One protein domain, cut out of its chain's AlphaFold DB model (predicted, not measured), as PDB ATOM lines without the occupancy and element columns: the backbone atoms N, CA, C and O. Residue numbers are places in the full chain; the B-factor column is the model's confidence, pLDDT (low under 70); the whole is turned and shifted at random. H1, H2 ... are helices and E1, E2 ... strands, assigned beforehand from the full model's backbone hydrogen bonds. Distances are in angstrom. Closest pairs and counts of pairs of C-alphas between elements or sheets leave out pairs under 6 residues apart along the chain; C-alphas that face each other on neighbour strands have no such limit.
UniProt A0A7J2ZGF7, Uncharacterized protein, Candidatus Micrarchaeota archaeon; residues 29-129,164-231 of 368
ATOM      1  N   GLU A  29      -0.346  25.617  19.811       98.12
ATOM      2  CA  GLU A  29      -1.551  25.384  19.029       98.12
ATOM      3  C   GLU A  29      -1.173  25.266  17.553       98.12
ATOM      4  O   GLU A  29      -0.803  26.251  16.919       98.12
ATOM      5  N   VAL A  30      -1.292  24.058  17.008       98.25
ATOM      6  CA  VAL A  30      -1.052  23.743  15.599       98.25
ATOM      7  C   VAL A  30      -2.389  23.696  14.871       98.25
ATOM      8  O   VAL A  30      -3.230  22.835  15.143       98.25
ATOM      9  N   VAL A  31      -2.597  24.599  13.920       98.19
ATOM     10  CA  VAL A  31      -3.816  24.666  13.113       98.19
ATOM     11  C   VAL A  31      -3.486  24.337  11.674       98.19
ATOM     12  O   VAL A  31      -2.802  25.097  10.999       98.19
ATOM     13  N   PHE A  32      -4.007  23.214  11.192       97.12
ATOM     14  CA  PHE A  32      -3.957  22.885   9.773       97.12
ATOM     15  C   PHE A  32      -5.031  23.661   9.027       97.12
ATOM     16  O   PHE A  32      -6.212  23.462   9.304       97.12
ATOM     17  N   LEU A  33      -4.637  24.497   8.073       95.81
ATOM     18  CA  LEU A  33      -5.545  25.078   7.096       95.81
ATOM     19  C   LEU A  33      -5.557  24.189   5.852       95.81
ATOM     20  O   LEU A  33      -4.613  24.209   5.062       95.81
ATOM     21  N   PHE A  34      -6.637  23.424   5.692       92.06
ATOM     22  CA  PHE A  34      -6.857  22.561   4.539       92.06
ATOM     23  C   PHE A  34      -7.572  23.296   3.403       92.06
ATOM     24  O   PHE A  34      -8.646  23.872   3.601       92.06
ATOM     25  N   GLY A  35      -7.051  23.190   2.184       85.31
ATOM     26  CA  GLY A  35      -7.759  23.619   0.977       85.31
ATOM     27  C   GLY A  35      -7.011  23.254  -0.300       85.31
ATOM     28  O   GLY A  35      -5.969  22.615  -0.247       85.31
ATOM     29  N   GLY A  36      -7.582  23.588  -1.457       75.50
ATOM     30  CA  GLY A  36      -6.835  23.549  -2.718       75.50
ATOM     31  C   GLY A  36      -5.910  24.761  -2.831       75.50
ATOM     32  O   GLY A  36      -6.051  25.711  -2.064       75.50
ATOM     33  N   HIS A  37      -5.006  24.767  -3.811       74.25
ATOM     34  CA  HIS A  37      -4.191  25.939  -4.162       74.25
ATOM     35  C   HIS A  37      -5.026  27.021  -4.883       74.25
ATOM     36  O   HIS A  37      -4.660  27.488  -5.956       74.25
ATOM     37  N   THR A  38      -6.179  27.387  -4.316       81.69
ATOM     38  CA  THR A  38      -7.175  28.300  -4.895       81.69
ATOM     39  C   THR A  38      -7.247  29.619  -4.122       81.69
ATOM     40  O   THR A  38      -6.680  29.759  -3.041       81.69
ATOM     41  N   VAL A  39      -7.970  30.611  -4.650       81.88
ATOM     42  CA  VAL A  39      -8.122  31.929  -4.001       81.88
ATOM     43  C   VAL A  39      -8.819  31.830  -2.636       81.88
ATOM     44  O   VAL A  39      -8.389  32.480  -1.684       81.88
ATOM     45  N   ASP A  40      -9.807  30.941  -2.487       82.56
ATOM     46  CA  ASP A  40     -10.528  30.749  -1.216       82.56
ATOM     47  C   ASP A  40      -9.602  30.332  -0.066       82.56
ATOM     48  O   ASP A  40      -9.846  30.643   1.101       82.56
ATOM     49  N   TYR A  41      -8.521  29.619  -0.395       88.25
ATOM     50  CA  TYR A  41      -7.485  29.261   0.563       88.25
ATOM     51  C   TYR A  41      -6.825  30.505   1.159       88.25
ATOM     52  O   TYR A  41      -6.715  30.637   2.381       88.25
ATOM     53  N   VAL A  42      -6.435  31.440   0.291       92.00
ATOM     54  CA  VAL A  42      -5.783  32.696   0.670       92.00
ATOM     55  C   VAL A  42      -6.726  33.550   1.511       92.00
ATOM     56  O   VAL A  42      -6.315  34.095   2.536       92.00
ATOM     57  N   ASP A  43      -8.002  33.621   1.137       92.25
ATOM     58  CA  ASP A  43      -9.005  34.376   1.891       92.25
ATOM     59  C   ASP A  43      -9.233  33.795   3.285       92.25
ATOM     60  O   ASP A  43      -9.281  34.537   4.274       92.25
ATOM     61  N   LYS A  44      -9.280  32.464   3.408       94.19
ATOM     62  CA  LYS A  44      -9.369  31.826   4.721       94.19
ATOM     63  C   LYS A  44      -8.117  32.065   5.560       94.19
ATOM     64  O   LYS A  44      -8.228  32.333   6.757       94.19
ATOM     65  N   MET A  45      -6.932  32.013   4.956       96.00
ATOM     66  CA  MET A  45      -5.681  32.321   5.648       96.00
ATOM     67  C   MET A  45      -5.671  33.770   6.163       96.00
ATOM     68  O   MET A  45      -5.314  34.008   7.320       96.00
ATOM     69  N   LYS A  46      -6.147  34.737   5.366       96.75
ATOM     70  CA  LYS A  46      -6.351  36.136   5.795       96.75
ATOM     71  C   LYS A  46      -7.336  36.241   6.959       96.75
ATOM     72  O   LYS A  46      -7.071  36.952   7.926       96.75
ATOM     73  N   GLU A  47      -8.459  35.522   6.900       96.69
ATOM     74  CA  GLU A  47      -9.450  35.489   7.984       96.69
ATOM     75  C   GLU A  47      -8.818  35.013   9.303       96.69
ATOM     76  O   GLU A  47      -8.983  35.658  10.342       96.69
ATOM     77  N   LEU A  48      -8.082  33.897   9.266       97.06
ATOM     78  CA  LEU A  48      -7.446  33.305  10.445       97.06
ATOM     79  C   LEU A  48      -6.345  34.206  11.012       97.06
ATOM     80  O   LEU A  48      -6.342  34.481  12.210       97.06
ATOM     81  N   THR A  49      -5.470  34.732  10.155       97.06
ATOM     82  CA  THR A  49      -4.351  35.599  10.566       97.06
ATOM     83  C   THR A  49      -4.814  36.955  11.101       97.06
ATOM     84  O   THR A  49      -4.179  37.509  11.998       97.06
ATOM     85  N   LYS A  50      -5.958  37.473  10.629       97.25
ATOM     86  CA  LYS A  50      -6.609  38.662  11.202       97.25
ATOM     87  C   LYS A  50      -7.183  38.396  12.593       97.25
ATOM     88  O   LYS A  50      -7.126  39.271  13.452       97.25
ATOM     89  N   LYS A  51      -7.764  37.210  12.812       97.25
ATOM     90  CA  LYS A  51      -8.305  36.812  14.122       97.25
ATOM     91  C   LYS A  51      -7.198  36.598  15.147       97.25
ATOM     92  O   LYS A  51      -7.357  36.975  16.305       97.25
ATOM     93  N   LYS A  52      -6.104  35.969  14.726       97.69
ATOM     94  CA  LYS A  52      -4.953  35.668  15.568       97.69
ATOM     95  C   LYS A  52      -3.706  35.621  14.693       97.69
ATOM     96  O   LYS A  52      -3.609  34.771  13.814       97.69
ATOM     97  N   LEU A  53      -2.757  36.521  14.935       98.06
ATOM     98  CA  LEU A  53      -1.498  36.519  14.197       98.06
ATOM     99  C   LEU A  53      -0.687  35.264  14.590       98.06
ATOM    100  O   LEU A  53      -0.489  35.051  15.791       98.06
ATOM    101  N   PRO A  54      -0.273  34.410  13.635       98.25
ATOM    102  CA  PRO A  54       0.568  33.250  13.918       98.25
ATOM    103  C   PRO A  54       1.967  33.659  14.353       98.25
ATOM    104  O   PRO A  54       2.522  34.633  13.858       98.25
ATOM    105  N   ASP A  55       2.535  32.867  15.255       98.25
ATOM    106  CA  ASP A  55       3.952  32.939  15.601       98.25
ATOM    107  C   ASP A  55       4.784  32.307  14.465       98.25
ATOM    108  O   ASP A  55       5.841  32.820  14.088       98.25
ATOM    109  N   VAL A  56       4.265  31.222  13.866       98.44
ATOM    110  CA  VAL A  56       4.884  30.533  12.726       98.44
ATOM    111  C   VAL A  56       3.845  30.141  11.672       98.44
ATOM    112  O   VAL A  56       2.783  29.613  12.002       98.44
ATOM    113  N   VAL A  57       4.178  30.342  10.398       98.44
ATOM    114  CA  VAL A  57       3.486  29.759   9.242       98.44
ATOM    115  C   VAL A  57       4.365  28.665   8.643       98.44
ATOM    116  O   VAL A  57       5.533  28.898   8.346       98.44
ATOM    117  N   VAL A  58       3.805  27.476   8.453       97.94
ATOM    118  CA  VAL A  58       4.486  26.324   7.855       97.94
ATOM    119  C   VAL A  58       3.852  26.039   6.499       97.94
ATOM    120  O   VAL A  58       2.674  25.704   6.437       97.94
ATOM    121  N   LEU A  59       4.621  26.173   5.425       96.38
ATOM    122  CA  LEU A  59       4.175  25.973   4.051       96.38
ATOM    123  C   LEU A  59       4.357  24.520   3.616       96.38
ATOM    124  O   LEU A  59       5.378  23.884   3.903       96.38
ATOM    125  N   GLU A  60       3.397  24.031   2.835       91.81
ATOM    126  CA  GLU A  60       3.475  22.739   2.158       91.81
ATOM    127  C   GLU A  60       4.336  22.820   0.887       91.81
ATOM    128  O   GLU A  60       3.885  22.548  -0.223       91.81
ATOM    129  N   GLU A  61       5.585  23.253   1.039       90.44
ATOM    130  CA  GLU A  61       6.516  23.412  -0.075       90.44
ATOM    131  C   GLU A  61       7.932  23.003   0.303       90.44
ATOM    132  O   GLU A  61       8.295  23.114   1.477       90.44
ATOM    133  N   PRO A  62       8.737  22.531  -0.667       90.12
ATOM    134  CA  PRO A  62      10.143  22.273  -0.427       90.12
ATOM    135  C   PRO A  62      10.920  23.558  -0.221       90.12
ATOM    136  O   PRO A  62      10.603  24.588  -0.827       90.12
ATOM    137  N   GLU A  63      11.995  23.450   0.557       91.38
ATOM    138  CA  GLU A  63      12.950  24.536   0.728       91.38
ATOM    139  C   GLU A  63      13.422  25.086  -0.623       91.38
ATOM    140  O   GLU A  63      13.757  24.351  -1.558       91.38
ATOM    141  N   SER A  64      13.436  26.412  -0.729       92.62
ATOM    142  CA  SER A  64      13.881  27.115  -1.923       92.62
ATOM    143  C   SER A  64      14.662  28.365  -1.548       92.62
ATOM    144  O   SER A  64      14.175  29.228  -0.818       92.62
ATOM    145  N   GLU A  65      15.854  28.519  -2.121       94.50
ATOM    146  CA  GLU A  65      16.630  29.745  -1.930       94.50
ATOM    147  C   GLU A  65      15.884  30.965  -2.488       94.50
ATOM    148  O   GLU A  65      15.811  32.005  -1.838       94.50
ATOM    149  N   ASN A  66      15.211  30.826  -3.636       96.12
ATOM    150  CA  ASN A  66      14.397  31.908  -4.194       96.12
ATOM    151  C   ASN A  66      13.225  32.297  -3.281       96.12
ATOM    152  O   ASN A  66      12.840  33.462  -3.274       96.12
ATOM    153  N   PHE A  67      12.688  31.366  -2.484       96.94
ATOM    154  CA  PHE A  67      11.666  31.699  -1.490       96.94
ATOM    155  C   PHE A  67      12.239  32.601  -0.386       96.94
ATOM    156  O   PHE A  67      11.658  33.636  -0.067       96.94
ATOM    157  N   ARG A  68      13.431  32.281   0.142       97.25
ATOM    158  CA  ARG A  68      14.117  33.126   1.139       97.25
ATOM    159  C   ARG A  68      14.455  34.507   0.580       97.25
ATOM    160  O   ARG A  68      14.234  35.514   1.249       97.25
ATOM    161  N   ARG A  69      14.945  34.560  -0.659       98.12
ATOM    162  CA  ARG A  69      15.211  35.810  -1.386       98.12
ATOM    163  C   ARG A  69      13.932  36.631  -1.587       98.12
ATOM    164  O   ARG A  69      13.964  37.846  -1.420       98.12
ATOM    165  N   MET A  70      12.796  35.982  -1.863       98.38
ATOM    166  CA  MET A  70      11.488  36.639  -1.991       98.38
ATOM    167  C   MET A  70      11.048  37.270  -0.666       98.38
ATOM    168  O   MET A  70      10.635  38.428  -0.651       98.38
ATOM    169  N   LEU A  71      11.191  36.558   0.458       98.38
ATOM    170  CA  LEU A  71      10.871  37.101   1.787       98.38
ATOM    171  C   LEU A  71      11.706  38.345   2.135       98.38
ATOM    172  O   LEU A  71      11.194  39.270   2.765       98.38
ATOM    173  N   LYS A  72      12.964  38.394   1.677       98.12
ATOM    174  CA  LYS A  72      13.871  39.544   1.834       98.12
ATOM    175  C   LYS A  72      13.632  40.676   0.826       98.12
ATOM    176  O   LYS A  72      14.217  41.745   0.974       98.12
ATOM    177  N   GLY A  73      12.792  40.464  -0.189       98.00
ATOM    178  CA  GLY A  73      12.558  41.422  -1.276       98.00
ATOM    179  C   GLY A  73      13.657  41.467  -2.347       98.00
ATOM    180  O   GLY A  73      13.686  42.404  -3.135       98.00
ATOM    181  N   GLU A  74      14.553  40.476  -2.389       98.44
ATOM    182  CA  GLU A  74      15.634  40.367  -3.385       98.44
ATOM    183  C   GLU A  74      15.160  39.796  -4.733       98.44
ATOM    184  O   GLU A  74      15.823  39.979  -5.751       98.44
ATOM    185  N   VAL A  75      14.036  39.073  -4.733       98.31
ATOM    186  CA  VAL A  75      13.298  38.670  -5.939       98.31
ATOM    187  C   VAL A  75      11.824  38.997  -5.746       98.31
ATOM    188  O   VAL A  75      11.308  38.970  -4.626       98.31
ATOM    189  N   THR A  76      11.132  39.311  -6.834       98.50
ATOM    190  CA  THR A  76       9.695  39.599  -6.798       98.50
ATOM    191  C   THR A  76       8.879  38.323  -6.582       98.50
ATOM    192  O   THR A  76       9.312  37.213  -6.909       98.50
ATOM    193  N   VAL A  77       7.649  38.471  -6.079       98.12
ATOM    194  CA  VAL A  77       6.699  37.350  -5.959       98.12
ATOM    195  C   VAL A  77       6.460  36.691  -7.321       98.12
ATOM    196  O   VAL A  77       6.433  35.468  -7.429       98.12
ATOM    197  N   GLN A  78       6.345  37.489  -8.381       97.62
ATOM    198  CA  GLN A  78       6.096  37.015  -9.739       97.62
ATOM    199  C   GLN A  78       7.273  36.194 -10.279       97.62
ATOM    200  O   GLN A  78       7.054  35.171 -10.925       97.62
ATOM    201  N   GLU A  79       8.515  36.609 -10.013       96.56
ATOM    202  CA  GLU A  79       9.707  35.832 -10.375       96.56
ATOM    203  C   GLU A  79       9.760  34.503  -9.626       96.56
ATOM    204  O   GLU A  79      10.000  33.465 -10.249       96.56
ATOM    205  N   TYR A  80       9.475  34.514  -8.320       96.69
ATOM    206  CA  TYR A  80       9.399  33.289  -7.531       96.69
ATOM    207  C   TYR A  80       8.333  32.336  -8.088       96.69
ATOM    208  O   TYR A  80       8.663  31.208  -8.458       96.69
ATOM    209  N   VAL A  81       7.088  32.797  -8.246       94.50
ATOM    210  CA  VAL A  81       5.969  31.991  -8.770       94.50
ATOM    211  C   VAL A  81       6.280  31.446 -10.165       94.50
ATOM    212  O   VAL A  81       6.056  30.262 -10.425       94.50
ATOM    213  N   ARG A  82       6.864  32.262 -11.055       91.31
ATOM    214  CA  ARG A  82       7.286  31.822 -12.394       91.31
ATOM    215  C   ARG A  82       8.332  30.710 -12.324       91.31
ATOM    216  O   ARG A  82       8.230  29.754 -13.083       91.31
ATOM    217  N   SER A  83       9.302  30.808 -11.413       90.38
ATOM    218  CA  SER A  83      10.363  29.799 -11.260       90.38
ATOM    219  C   SER A  83       9.868  28.442 -10.746       90.38
ATOM    220  O   SER A  83      10.555  27.437 -10.909       90.38
ATOM    221  N   ARG A  84       8.687  28.405 -10.121       86.31
ATOM    222  CA  ARG A  84       8.109  27.201  -9.512       86.31
ATOM    223  C   ARG A  84       7.141  26.453 -10.424       86.31
ATOM    224  O   ARG A  84       6.837  25.304 -10.133       86.31
ATOM    225  N   GLY A  85       6.667  27.083 -11.501       83.62
ATOM    226  CA  GLY A  85       5.752  26.444 -12.450       83.62
ATOM    227  C   GLY A  85       4.386  26.095 -11.854       83.62
ATOM    228  O   GLY A  85       3.811  25.084 -12.238       83.62
ATOM    229  N   TYR A  86       3.868  26.894 -10.912       82.12
ATOM    230  CA  TYR A  86       2.540  26.650 -10.337       82.12
ATOM    231  C   TYR A  86       1.455  26.630 -11.418       82.12
ATOM    232  O   TYR A  86       1.405  27.524 -12.267       82.12
ATOM    233  N   THR A  87       0.546  25.659 -11.312       76.00
ATOM    234  CA  THR A  87      -0.653  25.555 -12.155       76.00
ATOM    235  C   THR A  87      -1.568  26.770 -11.973       76.00
ATOM    236  O   THR A  87      -2.020  27.352 -12.952       76.00
ATOM    237  N   PHE A  88      -1.757  27.226 -10.727       80.94
ATOM    238  CA  PHE A  88      -2.632  28.351 -10.369       80.94
ATOM    239  C   PHE A  88      -1.813  29.591  -9.997       80.94
ATOM    240  O   PHE A  88      -1.553  29.861  -8.820       80.94
ATOM    241  N   LYS A  89      -1.356  30.339 -11.004       87.44
ATOM    242  CA  LYS A  89      -0.407  31.449 -10.807       87.44
ATOM    243  C   LYS A  89      -0.985  32.569  -9.951       87.44
ATOM    244  O   LYS A  89      -0.288  33.073  -9.079       87.44
ATOM    245  N   GLU A  90      -2.240  32.939 -10.160       87.81
ATOM    246  CA  GLU A  90      -2.907  34.039  -9.462       87.81
ATOM    247  C   GLU A  90      -3.081  33.715  -7.974       87.81
ATOM    248  O   GLU A  90      -2.733  34.524  -7.113       87.81
ATOM    249  N   ALA A  91      -3.544  32.500  -7.665       86.50
ATOM    250  CA  ALA A  91      -3.659  32.023  -6.290       86.50
ATOM    251  C   ALA A  91      -2.281  31.906  -5.618       86.50
ATOM    252  O   ALA A  91      -2.116  32.323  -4.470       86.50
ATOM    253  N   ALA A  92      -1.269  31.410  -6.341       91.50
ATOM    254  CA  ALA A  92       0.101  31.327  -5.843       91.50
ATOM    255  C   ALA A  92       0.699  32.715  -5.549       91.50
ATOM    256  O   ALA A  92       1.307  32.891  -4.494       91.50
ATOM    257  N   ILE A  93       0.485  33.705  -6.427       95.00
ATOM    258  CA  ILE A  93       0.899  35.103  -6.213       95.00
ATOM    259  C   ILE A  93       0.225  35.659  -4.961       95.00
ATOM    260  O   ILE A  93       0.925  36.097  -4.051       95.00
ATOM    261  N   ALA A  94      -1.105  35.576  -4.869       95.19
ATOM    262  CA  ALA A  94      -1.856  36.113  -3.735       95.19
ATOM    263  C   ALA A  94      -1.432  35.475  -2.399       95.19
ATOM    264  O   ALA A  94      -1.329  36.158  -1.375       95.19
ATOM    265  N   ARG A  95      -1.138  34.169  -2.407       95.69
ATOM    266  CA  ARG A  95      -0.591  33.461  -1.245       95.69
ATOM    267  C   ARG A  95       0.808  33.965  -0.887       95.69
ATOM    268  O   ARG A  95       1.064  34.273   0.273       95.69
ATOM    269  N   CYS A  96       1.715  34.072  -1.858       97.31
ATOM    270  CA  CYS A  96       3.076  34.557  -1.625       97.31
ATOM    271  C   CYS A  96       3.098  36.008  -1.116       97.31
ATOM    272  O   CYS A  96       3.863  36.315  -0.206       97.31
ATOM    273  N   GLU A  97       2.236  36.882  -1.638       97.69
ATOM    274  CA  GLU A  97       2.076  38.257  -1.149       97.69
ATOM    275  C   GLU A  97       1.633  38.293   0.317       97.69
ATOM    276  O   GLU A  97       2.244  38.999   1.123       97.69
ATOM    277  N   LEU A  98       0.634  37.482   0.688       97.75
ATOM    278  CA  LEU A  98       0.192  37.346   2.078       97.75
ATOM    279  C   LEU A  98       1.325  36.846   2.981       97.75
ATOM    280  O   LEU A  98       1.546  37.385   4.063       97.75
ATOM    281  N   VAL A  99       2.072  35.838   2.537       98.06
ATOM    282  CA  VAL A  99       3.206  35.288   3.285       98.06
ATOM    283  C   VAL A  99       4.308  36.337   3.493       98.06
ATOM    284  O   VAL A  99       4.832  36.457   4.601       98.06
ATOM    285  N   VAL A 100       4.626  37.148   2.477       98.56
ATOM    286  CA  VAL A 100       5.572  38.274   2.595       98.56
ATOM    287  C   VAL A 100       5.052  39.332   3.574       98.56
ATOM    288  O   VAL A 100       5.823  39.856   4.381       98.56
ATOM    289  N   GLU A 101       3.755  39.648   3.543       98.31
ATOM    290  CA  GLU A 101       3.130  40.575   4.492       98.31
ATOM    291  C   GLU A 101       3.242  40.069   5.939       98.31
ATOM    292  O   GLU A 101       3.631  40.823   6.833       98.31
ATOM    293  N   LEU A 102       2.944  38.788   6.172       98.31
ATOM    294  CA  LEU A 102       3.078  38.152   7.483       98.31
ATOM    295  C   LEU A 102       4.537  38.168   7.951       98.31
ATOM    296  O   LEU A 102       4.808  38.538   9.092       98.31
ATOM    297  N   HIS A 103       5.486  37.859   7.067       98.38
ATOM    298  CA  HIS A 103       6.906  37.901   7.399       98.38
ATOM    299  C   HIS A 103       7.365  39.299   7.840       98.38
ATOM    300  O   HIS A 103       8.035  39.440   8.863       98.38
ATOM    301  N   LYS A 104       6.919  40.357   7.148       98.19
ATOM    302  CA  LYS A 104       7.180  41.757   7.541       98.19
ATOM    303  C   LYS A 104       6.593  42.125   8.908       98.19
ATOM    304  O   LYS A 104       7.093  43.041   9.552       98.19
ATOM    305  N   LYS A 105       5.557  41.414   9.364       98.31
ATOM    306  CA  LYS A 105       4.968  41.547  10.710       98.31
ATOM    307  C   LYS A 105       5.706  40.727  11.779       98.31
ATOM    308  O   LYS A 105       5.242  40.669  12.913       98.31
ATOM    309  N   GLY A 106       6.836  40.106  11.437       98.19
ATOM    310  CA  GLY A 106       7.642  39.293  12.349       98.19
ATOM    311  C   GLY A 106       7.207  37.830  12.443       98.19
ATOM    312  O   GLY A 106       7.752  37.098  13.264       98.19
ATOM    313  N   VAL A 107       6.256  37.386  11.612       98.44
ATOM    314  CA  VAL A 107       5.860  35.974  11.553       98.44
ATOM    315  C   VAL A 107       6.997  35.157  10.941       98.44
ATOM    316  O   VAL A 107       7.501  35.467   9.854       98.44
ATOM    317  N   LYS A 108       7.397  34.083  11.623       98.25
ATOM    318  CA  LYS A 108       8.362  33.125  11.082       98.25
ATOM    319  C   LYS A 108       7.682  32.291   9.996       98.25
ATOM    320  O   LYS A 108       6.576  31.805  10.208       98.25
ATOM    321  N   VAL A 109       8.326  32.111   8.846       98.00
ATOM    322  CA  VAL A 109       7.776  31.309   7.745       98.00
ATOM    323  C   VAL A 109       8.738  30.179   7.410       98.00
ATOM    324  O   VAL A 109       9.908  30.425   7.139       98.00
ATOM    325  N   GLU A 110       8.236  28.951   7.435       97.12
ATOM    326  CA  GLU A 110       9.009  27.725   7.252       97.12
ATOM    327  C   GLU A 110       8.467  26.913   6.076       97.12
ATOM    328  O   GLU A 110       7.260  26.842   5.869       97.12
ATOM    329  N   GLN A 111       9.358  26.268   5.329       95.31
ATOM    330  CA  GLN A 111       9.018  25.320   4.266       95.31
ATOM    331  C   GLN A 111       9.335  23.914   4.783       95.31
ATOM    332  O   GLN A 111      10.462  23.674   5.212       95.31
ATOM    333  N   ILE A 112       8.345  23.014   4.826       91.88
ATOM    334  CA  ILE A 112       8.498  21.708   5.499       91.88
ATOM    335  C   ILE A 112       8.239  20.503   4.606       91.88
ATOM    336  O   ILE A 112       8.374  19.363   5.054       91.88
ATOM    337  N   ASP A 113       7.821  20.718   3.360       87.62
ATOM    338  CA  ASP A 113       7.681  19.588   2.460       87.62
ATOM    339  C   ASP A 113       9.085  19.016   2.219       87.62
ATOM    340  O   ASP A 113       9.976  19.767   1.817       87.62
ATOM    341  N   PRO A 114       9.314  17.700   2.384       78.81
ATOM    342  CA  PRO A 114      10.551  17.070   1.905       78.81
ATOM    343  C   PRO A 114      10.757  17.252   0.389       78.81
ATOM    344  O   PRO A 114      11.767  16.833  -0.180       78.81
ATOM    345  N   GLY A 115       9.776  17.861  -0.278       68.81
ATOM    346  CA  GLY A 115       9.736  18.110  -1.692       68.81
ATOM    347  C   GLY A 115       9.453  16.832  -2.432       68.81
ATOM    348  O   GLY A 115       9.112  15.789  -1.874       68.81
ATOM    349  N   HIS A 116       9.754  16.886  -3.717       56.25
ATOM    350  CA  HIS A 116       9.904  15.679  -4.499       56.25
ATOM    351  C   HIS A 116      11.114  14.854  -4.039       56.25
ATOM    352  O   HIS A 116      11.427  13.902  -4.718       56.25
ATOM    353  N   GLY A 117      11.829  15.173  -2.946       42.94
ATOM    354  CA  GLY A 117      13.024  14.454  -2.483       42.94
ATOM    355  C   GLY A 117      12.829  12.939  -2.336       42.94
ATOM    356  O   GLY A 117      13.729  12.160  -2.630       42.94
ATOM    357  N   ILE A 118      11.617  12.505  -1.977       47.91
ATOM    358  CA  ILE A 118      11.226  11.084  -1.964       47.91
ATOM    359  C   ILE A 118      11.213  10.505  -3.384       47.91
ATOM    360  O   ILE A 118      11.645   9.374  -3.596       47.91
ATOM    361  N   ALA A 119      10.748  11.295  -4.353       44.19
ATOM    362  CA  ALA A 119      10.917  10.992  -5.759       44.19
ATOM    363  C   ALA A 119      12.390  11.131  -6.177       44.19
ATOM    364  O   ALA A 119      12.835  10.248  -6.868       44.19
ATOM    365  N   TRP A 120      13.197  12.093  -5.715       37.12
ATOM    366  CA  TRP A 120      14.616  12.234  -6.105       37.12
ATOM    367  C   TRP A 120      15.503  11.063  -5.669       37.12
ATOM    368  O   TRP A 120      16.394  10.681  -6.420       37.12
ATOM    369  N   VAL A 121      15.233  10.434  -4.519       44.44
ATOM    370  CA  VAL A 121      15.907   9.179  -4.120       44.44
ATOM    371  C   VAL A 121      15.543   8.011  -5.066       44.44
ATOM    372  O   VAL A 121      16.201   6.971  -5.065       44.44
ATOM    373  N   HIS A 122      14.518   8.165  -5.916       42.38
ATOM    374  CA  HIS A 122      14.015   7.124  -6.820       42.38
ATOM    375  C   HIS A 122      13.855   7.526  -8.311       42.38
ATOM    376  O   HIS A 122      13.661   6.635  -9.136       42.38
ATOM    377  N   TYR A 123      13.976   8.807  -8.672       43.06
ATOM    378  CA  TYR A 123      13.652   9.433  -9.962       43.06
ATOM    379  C   TYR A 123      14.501  10.710 -10.146       43.06
ATOM    380  O   TYR A 123      14.113  11.790  -9.698       43.06
ATOM    381  N   PRO A 124      15.662  10.614 -10.808       39.00
ATOM    382  CA  PRO A 124      16.579  11.737 -11.016       39.00
ATOM    383  C   PRO A 124      16.205  12.656 -12.198       39.00
ATOM    384  O   PRO A 124      16.973  13.552 -12.542       39.00
ATOM    385  N   SER A 125      15.046  12.472 -12.841       44.28
ATOM    386  CA  SER A 125      14.601  13.345 -13.935       44.28
ATOM    387  C   SER A 125      13.722  14.492 -13.439       44.28
ATOM    388  O   SER A 125      12.891  14.308 -12.557       44.28
ATOM    389  N   SER A 126      13.805  15.646 -14.101       44.72
ATOM    390  CA  SER A 126      12.912  16.799 -13.910       44.72
ATOM    391  C   SER A 126      11.421  16.514 -14.163       44.72
ATOM    392  O   SER A 126      10.595  17.387 -13.907       44.72
ATOM    393  N   LEU A 127      11.065  15.327 -14.676       50.56
ATOM    394  CA  LEU A 127       9.689  14.835 -14.700       50.56
ATOM    395  C   LEU A 127       9.338  14.231 -13.337       50.56
ATOM    396  O   LEU A 127       9.927  13.230 -12.923       50.56
ATOM    397  N   THR A 128       8.340  14.804 -12.668       64.88
ATOM    398  CA  THR A 128       7.730  14.166 -11.500       64.88
ATOM    399  C   THR A 128       7.025  12.877 -11.931       64.88
ATOM    400  O   THR A 128       6.555  12.764 -13.067       64.88
ATOM    401  N   PHE A 129       6.917  11.897 -11.028       66.19
ATOM    402  CA  PHE A 129       6.113  10.693 -11.265       66.19
ATOM    403  C   PHE A 129       4.681  11.056 -11.699       66.19
ATOM    404  O   PHE A 129       4.138  10.451 -12.623       66.19
ATOM    405  N   THR A 164       1.794  10.135  -1.544       86.06
ATOM    406  CA  THR A 164       1.102  11.098  -0.680       86.06
ATOM    407  C   THR A 164       1.133  10.666   0.784       86.06
ATOM    408  O   THR A 164       1.371  11.496   1.656       86.06
ATOM    409  N   ARG A 165       0.918   9.376   1.086       85.75
ATOM    410  CA  ARG A 165       1.047   8.865   2.462       85.75
ATOM    411  C   ARG A 165       2.457   9.075   2.994       85.75
ATOM    412  O   ARG A 165       2.607   9.542   4.117       85.75
ATOM    413  N   LYS A 166       3.476   8.766   2.187       85.00
ATOM    414  CA  LYS A 166       4.860   8.907   2.634       85.00
ATOM    415  C   LYS A 166       5.235  10.370   2.881       85.00
ATOM    416  O   LYS A 166       5.876  10.671   3.885       85.00
ATOM    417  N   ARG A 167       4.778  11.281   2.015       87.25
ATOM    418  CA  ARG A 167       4.896  12.732   2.230       87.25
ATOM    419  C   ARG A 167       4.195  13.158   3.517       87.25
ATOM    420  O   ARG A 167       4.775  13.913   4.291       87.25
ATOM    421  N   ASP A 168       2.996  12.639   3.780       91.44
ATOM    422  CA  ASP A 168       2.259  12.964   5.002       91.44
ATOM    423  C   ASP A 168       3.001  12.530   6.273       91.44
ATOM    424  O   ASP A 168       3.068  13.297   7.234       91.44
ATOM    425  N   GLU A 169       3.575  11.324   6.274       89.88
ATOM    426  CA  GLU A 169       4.405  10.815   7.371       89.88
ATOM    427  C   GLU A 169       5.618  11.709   7.612       89.88
ATOM    428  O   GLU A 169       5.829  12.162   8.733       89.88
ATOM    429  N   MET A 170       6.379  12.010   6.560       88.81
ATOM    430  CA  MET A 170       7.605  12.800   6.674       88.81
ATOM    431  C   MET A 170       7.330  14.229   7.143       88.81
ATOM    432  O   MET A 170       8.045  14.745   7.999       88.81
ATOM    433  N   ARG A 171       6.253  14.857   6.653       93.75
ATOM    434  CA  ARG A 171       5.825  16.175   7.143       93.75
ATOM    435  C   ARG A 171       5.411  16.119   8.608       93.75
ATOM    436  O   ARG A 171       5.801  16.986   9.382       93.75
ATOM    437  N   ALA A 172       4.634  15.112   9.007       95.69
ATOM    438  CA  ALA A 172       4.224  14.959  10.400       95.69
ATOM    439  C   ALA A 172       5.425  14.702  11.324       95.69
ATOM    440  O   ALA A 172       5.488  15.254  12.421       95.69
ATOM    441  N   GLU A 173       6.392  13.892  10.889       94.31
ATOM    442  CA  GLU A 173       7.640  13.649  11.613       94.31
ATOM    443  C   GLU A 173       8.447  14.931  11.800       94.31
ATOM    444  O   GLU A 173       8.844  15.232  12.926       94.31
ATOM    445  N   GLU A 174       8.632  15.707  10.732       94.81
ATOM    446  CA  GLU A 174       9.405  16.944  10.786       94.81
ATOM    447  C   GLU A 174       8.703  18.018  11.628       94.81
ATOM    448  O   GLU A 174       9.333  18.620  12.497       94.81
ATOM    449  N   ILE A 175       7.384  18.202  11.478       96.50
ATOM    450  CA  ILE A 175       6.608  19.117  12.334       96.50
ATOM    451  C   ILE A 175       6.745  18.708  13.806       96.50
ATOM    452  O   ILE A 175       7.031  19.550  14.656       96.50
ATOM    453  N   ALA A 176       6.576  17.419  14.120       97.25
ATOM    454  CA  ALA A 176       6.685  16.934  15.490       97.25
ATOM    455  C   ALA A 176       8.085  17.155  16.074       97.25
ATOM    456  O   ALA A 176       8.196  17.653  17.193       97.25
ATOM    457  N   ARG A 177       9.140  16.842  15.309       96.69
ATOM    458  CA  ARG A 177      10.534  17.072  15.709       96.69
ATOM    459  C   ARG A 177      10.770  18.543  16.041       96.69
ATOM    460  O   ARG A 177      11.327  18.855  17.090       96.69
ATOM    461  N   ARG A 178      10.321  19.454  15.175       97.06
ATOM    462  CA  ARG A 178      10.506  20.896  15.380       97.06
ATOM    463  C   ARG A 178       9.707  21.438  16.569       97.06
ATOM    464  O   ARG A 178      10.204  22.317  17.267       97.06
ATOM    465  N   ILE A 179       8.513  20.907  16.844       96.81
ATOM    466  CA  ILE A 179       7.757  21.233  18.070       96.81
ATOM    467  C   ILE A 179       8.533  20.773  19.311       96.81
ATOM    468  O   ILE A 179       8.746  21.564  20.226       96.81
ATOM    469  N   GLN A 180       9.019  19.527  19.319       95.62
ATOM    470  CA  GLN A 180       9.784  18.952  20.436       95.62
ATOM    471  C   GLN A 180      11.096  19.704  20.705       95.62
ATOM    472  O   GLN A 180      11.482  19.884  21.857       95.62
ATOM    473  N   ASN A 181      11.747  20.207  19.656       96.19
ATOM    474  CA  ASN A 181      12.943  21.043  19.764       96.19
ATOM    475  C   ASN A 181      12.641  22.507  20.135       96.19
ATOM    476  O   ASN A 181      13.558  23.306  20.316       96.19
ATOM    477  N   GLY A 182      11.365  22.886  20.212       95.12
ATOM    478  CA  GLY A 182      10.933  24.253  20.472       95.12
ATOM    479  C   GLY A 182      11.140  25.237  19.319       95.12
ATOM    480  O   GLY A 182      11.032  26.442  19.527       95.12
ATOM    481  N   GLU A 183      11.409  24.738  18.113       95.81
ATOM    482  CA  GLU A 183      11.549  25.530  16.885       95.81
ATOM    483  C   GLU A 183      10.185  26.006  16.347       95.81
ATOM    484  O   GLU A 183      10.117  27.045  15.676       95.81
ATOM    485  N   LEU A 184       9.120  25.243  16.640       96.88
ATOM    486  CA  LEU A 184       7.710  25.559  16.391       96.88
ATOM    487  C   LEU A 184       6.972  25.655  17.735       96.88
ATOM    488  O   LEU A 184       6.666  24.637  18.351       96.88
ATOM    489  N   LYS A 185       6.696  26.880  18.192       96.31
ATOM    490  CA  LYS A 185       6.017  27.172  19.465       96.31
ATOM    491  C   LYS A 185       4.937  28.236  19.270       96.31
ATOM    492  O   LYS A 185       4.997  29.018  18.325       96.31
ATOM    493  N   GLY A 186       3.967  28.283  20.185       96.44
ATOM    494  CA  GLY A 186       2.887  29.271  20.152       96.44
ATOM    495  C   GLY A 186       1.781  28.895  19.165       96.44
ATOM    496  O   GLY A 186       1.305  27.766  19.177       96.44
ATOM    497  N   TYR A 187       1.321  29.841  18.350       98.12
ATOM    498  CA  TYR A 187       0.294  29.637  17.331       98.12
ATOM    499  C   TYR A 187       0.935  29.330  15.974       98.12
ATOM    500  O   TYR A 187       1.460  30.220  15.305       98.12
ATOM    501  N   VAL A 188       0.889  28.058  15.583       98.44
ATOM    502  CA  VAL A 188       1.489  27.526  14.356       98.44
ATOM    503  C   VAL A 188       0.387  27.269  13.334       98.44
ATOM    504  O   VAL A 188      -0.461  26.398  13.532       98.44
ATOM    505  N   LEU A 189       0.399  28.006  12.227       98.44
ATOM    506  CA  LEU A 189      -0.524  27.811  11.111       98.44
ATOM    507  C   LEU A 189       0.162  26.972  10.030       98.44
ATOM    508  O   LEU A 189       1.180  27.384   9.484       98.44
ATOM    509  N   VAL A 190      -0.383  25.799   9.725       97.56
ATOM    510  CA  VAL A 190       0.191  24.853   8.762       97.56
ATOM    511  C   VAL A 190      -0.660  24.829   7.502       97.56
ATOM    512  O   VAL A 190      -1.856  24.534   7.569       97.56
ATOM    513  N   GLU A 191      -0.049  25.104   6.354       95.81
ATOM    514  CA  GLU A 191      -0.679  24.891   5.059       95.81
ATOM    515  C   GLU A 191      -0.752  23.400   4.736       95.81
ATOM    516  O   GLU A 191       0.213  22.662   4.936       95.81
ATOM    517  N   ALA A 192      -1.905  22.947   4.242       92.31
ATOM    518  CA  ALA A 192      -2.057  21.595   3.731       92.31
ATOM    519  C   ALA A 192      -3.102  21.527   2.611       92.31
ATOM    520  O   ALA A 192      -4.215  22.043   2.725       92.31
ATOM    521  N   GLY A 193      -2.776  20.804   1.551       88.19
ATOM    522  CA  GLY A 193      -3.684  20.411   0.495       88.19
ATOM    523  C   GLY A 193      -4.814  19.546   1.045       88.19
ATOM    524  O   GLY A 193      -4.656  18.812   2.027       88.19
ATOM    525  N   SER A 194      -5.969  19.574   0.382       84.19
ATOM    526  CA  SER A 194      -7.131  18.752   0.760       84.19
ATOM    527  C   SER A 194      -6.831  17.245   0.767       84.19
ATOM    528  O   SER A 194      -7.471  16.487   1.500       84.19
ATOM    529  N   ILE A 195      -5.817  16.810   0.014       83.75
ATOM    530  CA  ILE A 195      -5.363  15.422  -0.009       83.75
ATOM    531  C   ILE A 195      -4.484  15.051   1.188       83.75
ATOM    532  O   ILE A 195      -4.303  13.863   1.408       83.75
ATOM    533  N   HIS A 196      -3.978  15.994   1.994       89.81
ATOM    534  CA  HIS A 196      -2.971  15.774   3.054       89.81
ATOM    535  C   HIS A 196      -3.558  15.660   4.470       89.81
ATOM    536  O   HIS A 196      -2.907  15.896   5.487       89.81
ATOM    537  N   THR A 197      -4.820  15.241   4.575       88.62
ATOM    538  CA  THR A 197      -5.539  15.148   5.859       88.62
ATOM    539  C   THR A 197      -4.930  14.172   6.872       88.62
ATOM    540  O   THR A 197      -5.229  14.288   8.065       88.62
ATOM    541  N   LYS A 198      -4.060  13.236   6.449       90.56
ATOM    542  CA  LYS A 198      -3.421  12.281   7.370       90.56
ATOM    543  C   LYS A 198      -2.328  12.927   8.224       90.56
ATOM    544  O   LYS A 198      -2.188  12.493   9.363       90.56
ATOM    545  N   VAL A 199      -1.651  13.990   7.765       94.00
ATOM    546  CA  VAL A 199      -0.608  14.695   8.550       94.00
ATOM    547  C   VAL A 199      -1.129  15.069   9.939       94.00
ATOM    548  O   VAL A 199      -0.529  14.739  10.962       94.00
ATOM    549  N   LYS A 200      -2.319  15.675   9.986       95.19
ATOM    550  CA  LYS A 200      -2.998  16.049  11.232       95.19
ATOM    551  C   LYS A 200      -3.258  14.849  12.140       95.19
ATOM    552  O   LYS A 200      -3.085  14.952  13.350       95.19
ATOM    553  N   ASN A 201      -3.723  13.734  11.582       94.00
ATOM    554  CA  ASN A 201      -4.064  12.549  12.369       94.00
ATOM    555  C   ASN A 201      -2.806  11.909  12.970       94.00
ATOM    556  O   ASN A 201      -2.826  11.541  14.141       94.00
ATOM    557  N   ILE A 202      -1.711  11.859  12.205       95.06
ATOM    558  CA  ILE A 202      -0.409  11.376  12.683       95.06
ATOM    559  C   ILE A 202       0.080  12.249  13.844       95.06
ATOM    560  O   ILE A 202       0.454  11.725  14.891       95.06
ATOM    561  N   LEU A 203       0.004  13.579  13.710       97.06
ATOM    562  CA  LEU A 203       0.380  14.492  14.793       97.06
ATOM    563  C   LEU A 203      -0.525  14.367  16.024       97.06
ATOM    564  O   LEU A 203      -0.024  14.374  17.144       97.06
ATOM    565  N   ARG A 204      -1.843  14.227  15.836       96.69
ATOM    566  CA  ARG A 204      -2.791  14.027  16.945       96.69
ATOM    567  C   ARG A 204      -2.490  12.767  17.740       96.69
ATOM    568  O   ARG A 204      -2.534  12.823  18.961       96.69
ATOM    569  N   GLU A 205      -2.198  11.657  17.067       96.44
ATOM    570  CA  GLU A 205      -1.841  10.418  17.761       96.44
ATOM    571  C   GLU A 205      -0.482  10.555  18.457       96.44
ATOM    572  O   GLU A 205      -0.336  10.139  19.602       96.44
ATOM    573  N   ARG A 206       0.495  11.213  17.819       97.00
ATOM    574  CA  ARG A 206       1.832  11.422  18.396       97.00
ATOM    575  C   ARG A 206       1.829  12.287  19.657       97.00
ATOM    576  O   ARG A 206       2.619  12.033  20.559       97.00
ATOM    577  N   PHE A 207       0.954  13.288  19.720       97.06
ATOM    578  CA  PHE A 207       0.792  14.173  20.878       97.06
ATOM    579  C   PHE A 207      -0.428  13.816  21.740       97.06
ATOM    580  O   PHE A 207      -0.900  14.624  22.539       97.06
ATOM    581  N   LYS A 208      -0.965  12.603  21.598       96.62
ATOM    582  CA  LYS A 208      -2.110  12.141  22.381       96.62
ATOM    583  C   LYS A 208      -1.764  12.088  23.865       96.62
ATOM    584  O   LYS A 208      -0.800  11.441  24.262       96.62
ATOM    585  N   GLY A 209      -2.572  12.761  24.680       95.31
ATOM    586  CA  GLY A 209      -2.342  12.890  26.121       95.31
ATOM    587  C   GLY A 209      -1.327  13.971  26.508       95.31
ATOM    588  O   GLY A 209      -1.057  14.123  27.693       95.31
ATOM    589  N   SER A 210      -0.780  14.725  25.548       94.62
ATOM    590  CA  SER A 210       0.016  15.918  25.844       94.62
ATOM    591  C   SER A 210      -0.898  17.119  26.101       94.62
ATOM    592  O   SER A 210      -1.742  17.449  25.267       94.62
ATOM    593  N   ASP A 211      -0.680  17.814  27.217       94.12
ATOM    594  CA  ASP A 211      -1.315  19.109  27.497       94.12
ATOM    595  C   ASP A 211      -0.574  20.286  26.830       94.12
ATOM    596  O   ASP A 211      -1.091  21.404  26.785       94.12
ATOM    597  N   GLU A 212       0.615  20.037  26.272       95.31
ATOM    598  CA  GLU A 212       1.504  21.052  25.692       95.31
ATOM    599  C   GLU A 212       1.188  21.363  24.227       95.31
ATOM    600  O   GLU A 212       1.523  22.447  23.748       95.31
ATOM    601  N   VAL A 213       0.538  20.440  23.508       97.44
ATOM    602  CA  VAL A 213       0.270  20.572  22.069       97.44
ATOM    603  C   VAL A 213      -1.207  20.355  21.767       97.44
ATOM    604  O   VAL A 213      -1.798  19.336  22.109       97.44
ATOM    605  N   GLU A 214      -1.823  21.306  21.070       97.44
ATOM    606  CA  GLU A 214      -3.174  21.178  20.527       97.44
ATOM    607  C   GLU A 214      -3.143  21.132  19.010       97.44
ATOM    608  O   GLU A 214      -2.601  22.035  18.381       97.44
ATOM    609  N   VAL A 215      -3.780  20.126  18.408       97.62
ATOM    610  CA  VAL A 215      -3.851  20.007  16.947       97.62
ATOM    611  C   VAL A 215      -5.285  20.194  16.444       97.62
ATOM    612  O   VAL A 215      -6.159  19.334  16.635       97.62
ATOM    613  N   LYS A 216      -5.521  21.296  15.729       96.81
ATOM    614  CA  LYS A 216      -6.813  21.684  15.139       96.81
ATOM    615  C   LYS A 216      -6.784  21.627  13.613       96.81
ATOM    616  O   LYS A 216      -5.743  21.431  12.989       96.81
ATOM    617  N   ALA A 217      -7.964  21.772  13.023       95.00
ATOM    618  CA  ALA A 217      -8.148  21.874  11.585       95.00
ATOM    619  C   ALA A 217      -9.131  22.996  11.267       95.00
ATOM    620  O   ALA A 217     -10.173  23.101  11.906       95.00
ATOM    621  N   GLU A 218      -8.804  23.754  10.237       94.31
ATOM    622  CA  GLU A 218      -9.644  24.731   9.566       94.31
ATOM    623  C   GLU A 218      -9.707  24.353   8.085       94.31
ATOM    624  O   GLU A 218      -8.780  23.750   7.541       94.31
ATOM    625  N   PHE A 219     -10.806  24.699   7.427       89.69
ATOM    626  CA  PHE A 219     -11.007  24.425   6.006       89.69
ATOM    627  C   PHE A 219     -11.271  25.737   5.276       89.69
ATOM    628  O   PHE A 219     -12.016  26.582   5.776       89.69
ATOM    629  N   ALA A 220     -10.660  25.897   4.101       85.81
ATOM    630  CA  ALA A 220     -10.781  27.098   3.276       85.81
ATOM    631  C   ALA A 220     -12.243  27.451   2.956       85.81
ATOM    632  O   ALA A 220     -12.657  28.597   3.093       85.81
ATOM    633  N   ARG A 221     -13.060  26.447   2.621       77.75
ATOM    634  CA  ARG A 221     -14.502  26.613   2.388       77.75
ATOM    635  C   ARG A 221     -15.291  26.095   3.597       77.75
ATOM    636  O   ARG A 221     -15.042  24.988   4.069       77.75
ATOM    637  N   LYS A 222     -16.249  26.880   4.108       57.50
ATOM    638  CA  LYS A 222     -17.097  26.500   5.262       57.50
ATOM    639  C   LYS A 222     -18.072  25.364   4.942       57.50
ATOM    640  O   LYS A 222     -18.306  24.518   5.798       57.50
ATOM    641  N   GLU A 223     -18.584  25.326   3.714       56.34
ATOM    642  CA  GLU A 223     -19.434  24.238   3.196       56.34
ATOM    643  C   GLU A 223     -18.697  22.880   3.246       56.34
ATOM    644  O   GLU A 223     -19.280  21.840   3.547       56.34
ATOM    645  N   ASN A 224     -17.363  22.916   3.160       49.28
ATOM    646  CA  ASN A 224     -16.499  21.747   3.083       49.28
ATOM    647  C   ASN A 224     -16.235  21.006   4.406       49.28
ATOM    648  O   ASN A 224     -15.723  19.898   4.352       49.28
ATOM    649  N   ALA A 225     -16.561  21.513   5.599       45.12
ATOM    650  CA  ALA A 225     -16.215  20.766   6.824       45.12
ATOM    651  C   ALA A 225     -17.048  19.476   6.995       45.12
ATOM    652  O   ALA A 225     -16.498  18.422   7.310       45.12
ATOM    653  N   ASN A 226     -18.358  19.541   6.733       43.47
ATOM    654  CA  ASN A 226     -19.236  18.365   6.708       43.47
ATOM    655  C   ASN A 226     -19.317  17.729   5.315       43.47
ATOM    656  O   ASN A 226     -19.606  16.540   5.225       43.47
ATOM    657  N   GLU A 227     -19.038  18.470   4.236       42.38
ATOM    658  CA  GLU A 227     -18.993  17.895   2.889       42.38
ATOM    659  C   GLU A 227     -17.727  17.064   2.671       42.38
ATOM    660  O   GLU A 227     -17.879  15.906   2.312       42.38
ATOM    661  N   VAL A 228     -16.517  17.543   3.003       42.94
ATOM    662  CA  VAL A 228     -15.234  16.807   2.837       42.94
ATOM    663  C   VAL A 228     -15.192  15.497   3.633       42.94
ATOM    664  O   VAL A 228     -14.510  14.554   3.229       42.94
ATOM    665  N   PHE A 229     -15.949  15.400   4.730       42.84
ATOM    666  CA  PHE A 229     -16.085  14.170   5.521       42.84
ATOM    667  C   PHE A 229     -17.437  13.447   5.345       42.84
ATOM    668  O   PHE A 229     -17.610  12.360   5.897       42.84
ATOM    669  N   GLY A 230     -18.380  13.999   4.574       41.59
ATOM    670  CA  GLY A 230     -19.742  13.483   4.402       41.59
ATOM    671  C   GLY A 230     -20.031  12.899   3.014       41.59
ATOM    672  O   GLY A 230     -19.197  12.890   2.112       41.59
ATOM    673  N   ARG A 231     -21.262  12.400   2.828       39.84
ATOM    674  CA  ARG A 231     -21.728  11.717   1.599       39.84
ATOM    675  C   ARG A 231     -21.752  12.625   0.353       39.84
ATOM    676  O   ARG A 231     -21.713  12.101  -0.751       39.84
TER     677      ARG A 231
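This is residues 29 to 129 and 164 to 231 of the 368 residues of an uncharacterized protein of Candidatus Micrarchaeota archaeon (UniProt A0A7J2ZGF7). A five-stranded parallel sheet, twisted through its width, makes the core and has helices over both faces, three layers in all: H1 and H4 cover one face, H6 and H7 the other. The short helices H2 and H3 form a hairpin packed on H4, while the small helices H5 and H8 have their centres farthest from the mean of the C-alphas, at 18.6 A and 20.1 A, H8 only grazing the sheet with residues 224 to 225. The printed part has 169 residues with eight named helices and five named strands, in the order E1 H1 E2 H2 H3 H4 E3 H5 H6 E4 H7 E5 H8; the class is mixed, helices and strands. The sheet's order is E3, E2, E4, E1, E5. The whole is compact, with a radius of gyration of the C-alphas of 15.8 A, and rounded, spanning 44 by 40 by 40 A.

Strands E1, residues 29 to 35, E2, residues 56 to 59, E3, residues 108 to 111, E4, residues 187 to 193, and E5, residues 213 to 219, form the sheet, with E3 and E5 as edge strands. It is only just strongly twisted, with C-alphas up to 4.3 A off its best plane. E1 is parallel to E5 at 22 degrees, with N 30 and O 214 within hydrogen-bond range at 2.8 A, and to E4 at 24 degrees, with N 31 and O 188 at 2.8 A. H1, residues 39 to 51, lies over E1 at a height over the sheet of 9.4 A and runs along the strands, at 14 degrees to E1 on the local plane. E1, H1 and E2 are a split strand-helix-strand unit, two parallel strands with E4 between them in the sheet, and its crossover is right-handed. E2 is parallel to E4 at 10 degrees, with N 58 and O 189 at 2.8 A, and to E3 at 22 degrees, with N 57 and O 108 at 2.8 A. H2, residues 65 to 71, and H3, residues 77 to 84, are a helical hairpin; they touch at a shallow tilt of 21 degrees, opposite ways, closest at the C-alphas of Asn 66 and Tyr 80, 6.2 A apart. The hub is H4, residues 89 to 104. It touches H1 at a shallow tilt of 18 degrees, the same way, closest at the C-alphas of Val 39 and Ala 91, 5.0 A apart. It touches H3 at a steep tilt of 58 degrees, opposite ways, closest at the C-alphas of Val 77 and Ile 93, 6.2 A apart. With residues 100 to 103 alone it only just touches H2, with 3 pairs of C-alphas within 8 A, the closest those of Leu 71 and Val 100, 5.5 A apart. E2, H2, H3, H4 and E3 are a strand-helix-strand unit whose two strands are parallel neighbours. H5, residues 117 to 120, and H6, residues 164 to 180, are close but not clearly touching, the C-alphas of Ile 118 and Arg 167 being closest at 7.8 A. H7, residues 197 to 206, touches H6 at a steep tilt of 41 degrees, the same way, closest at the C-alphas of Asp 168 and Val 199, 4.9 A apart. H7 lies over E1 and E5 at a height over the sheet of 9.2 A, on the face opposite to H1. E4, H7 and E5 are a second split unit, with E1 between the strands and a right-handed crossover. H8, residues 224 to 227, only grazes the sheet, with residues 224 to 225. Every O i to N i+4 pair is within hydrogen-bond range in H1, H2, H3, H4 and H6, and 5 of 6 are in H7; H5 and H8 are too short for such a pair.

E1 begins at C-alpha 29, (-1.551, 25.384, 19.029), and is 19.2 A long; H1 follows with 18.8 A. H4 is 22.4 A long. H6, the longest helix by residues, runs 24.1 A from C-alpha 164 at (1.102, 11.098, -0.680). E4 is 19.6 A long, H7 15.0 A and E5 20.0 A. E5 ends at C-alpha 219, (-11.007, 24.425, 6.006).

The two C-alphas farthest apart are those of Glu 74 and Arg 231, at 47.3 A. Residues 130 to 163 are not printed, and C-alphas 129 and 164 are 11.7 A apart across this cut. Of the links that are printed whole, H6 to E4 and H7 to E5 are short and the others tight. The mean pLDDT of the printed part is 86.9; residues 115 to 129 and 222 to 231 are under 70.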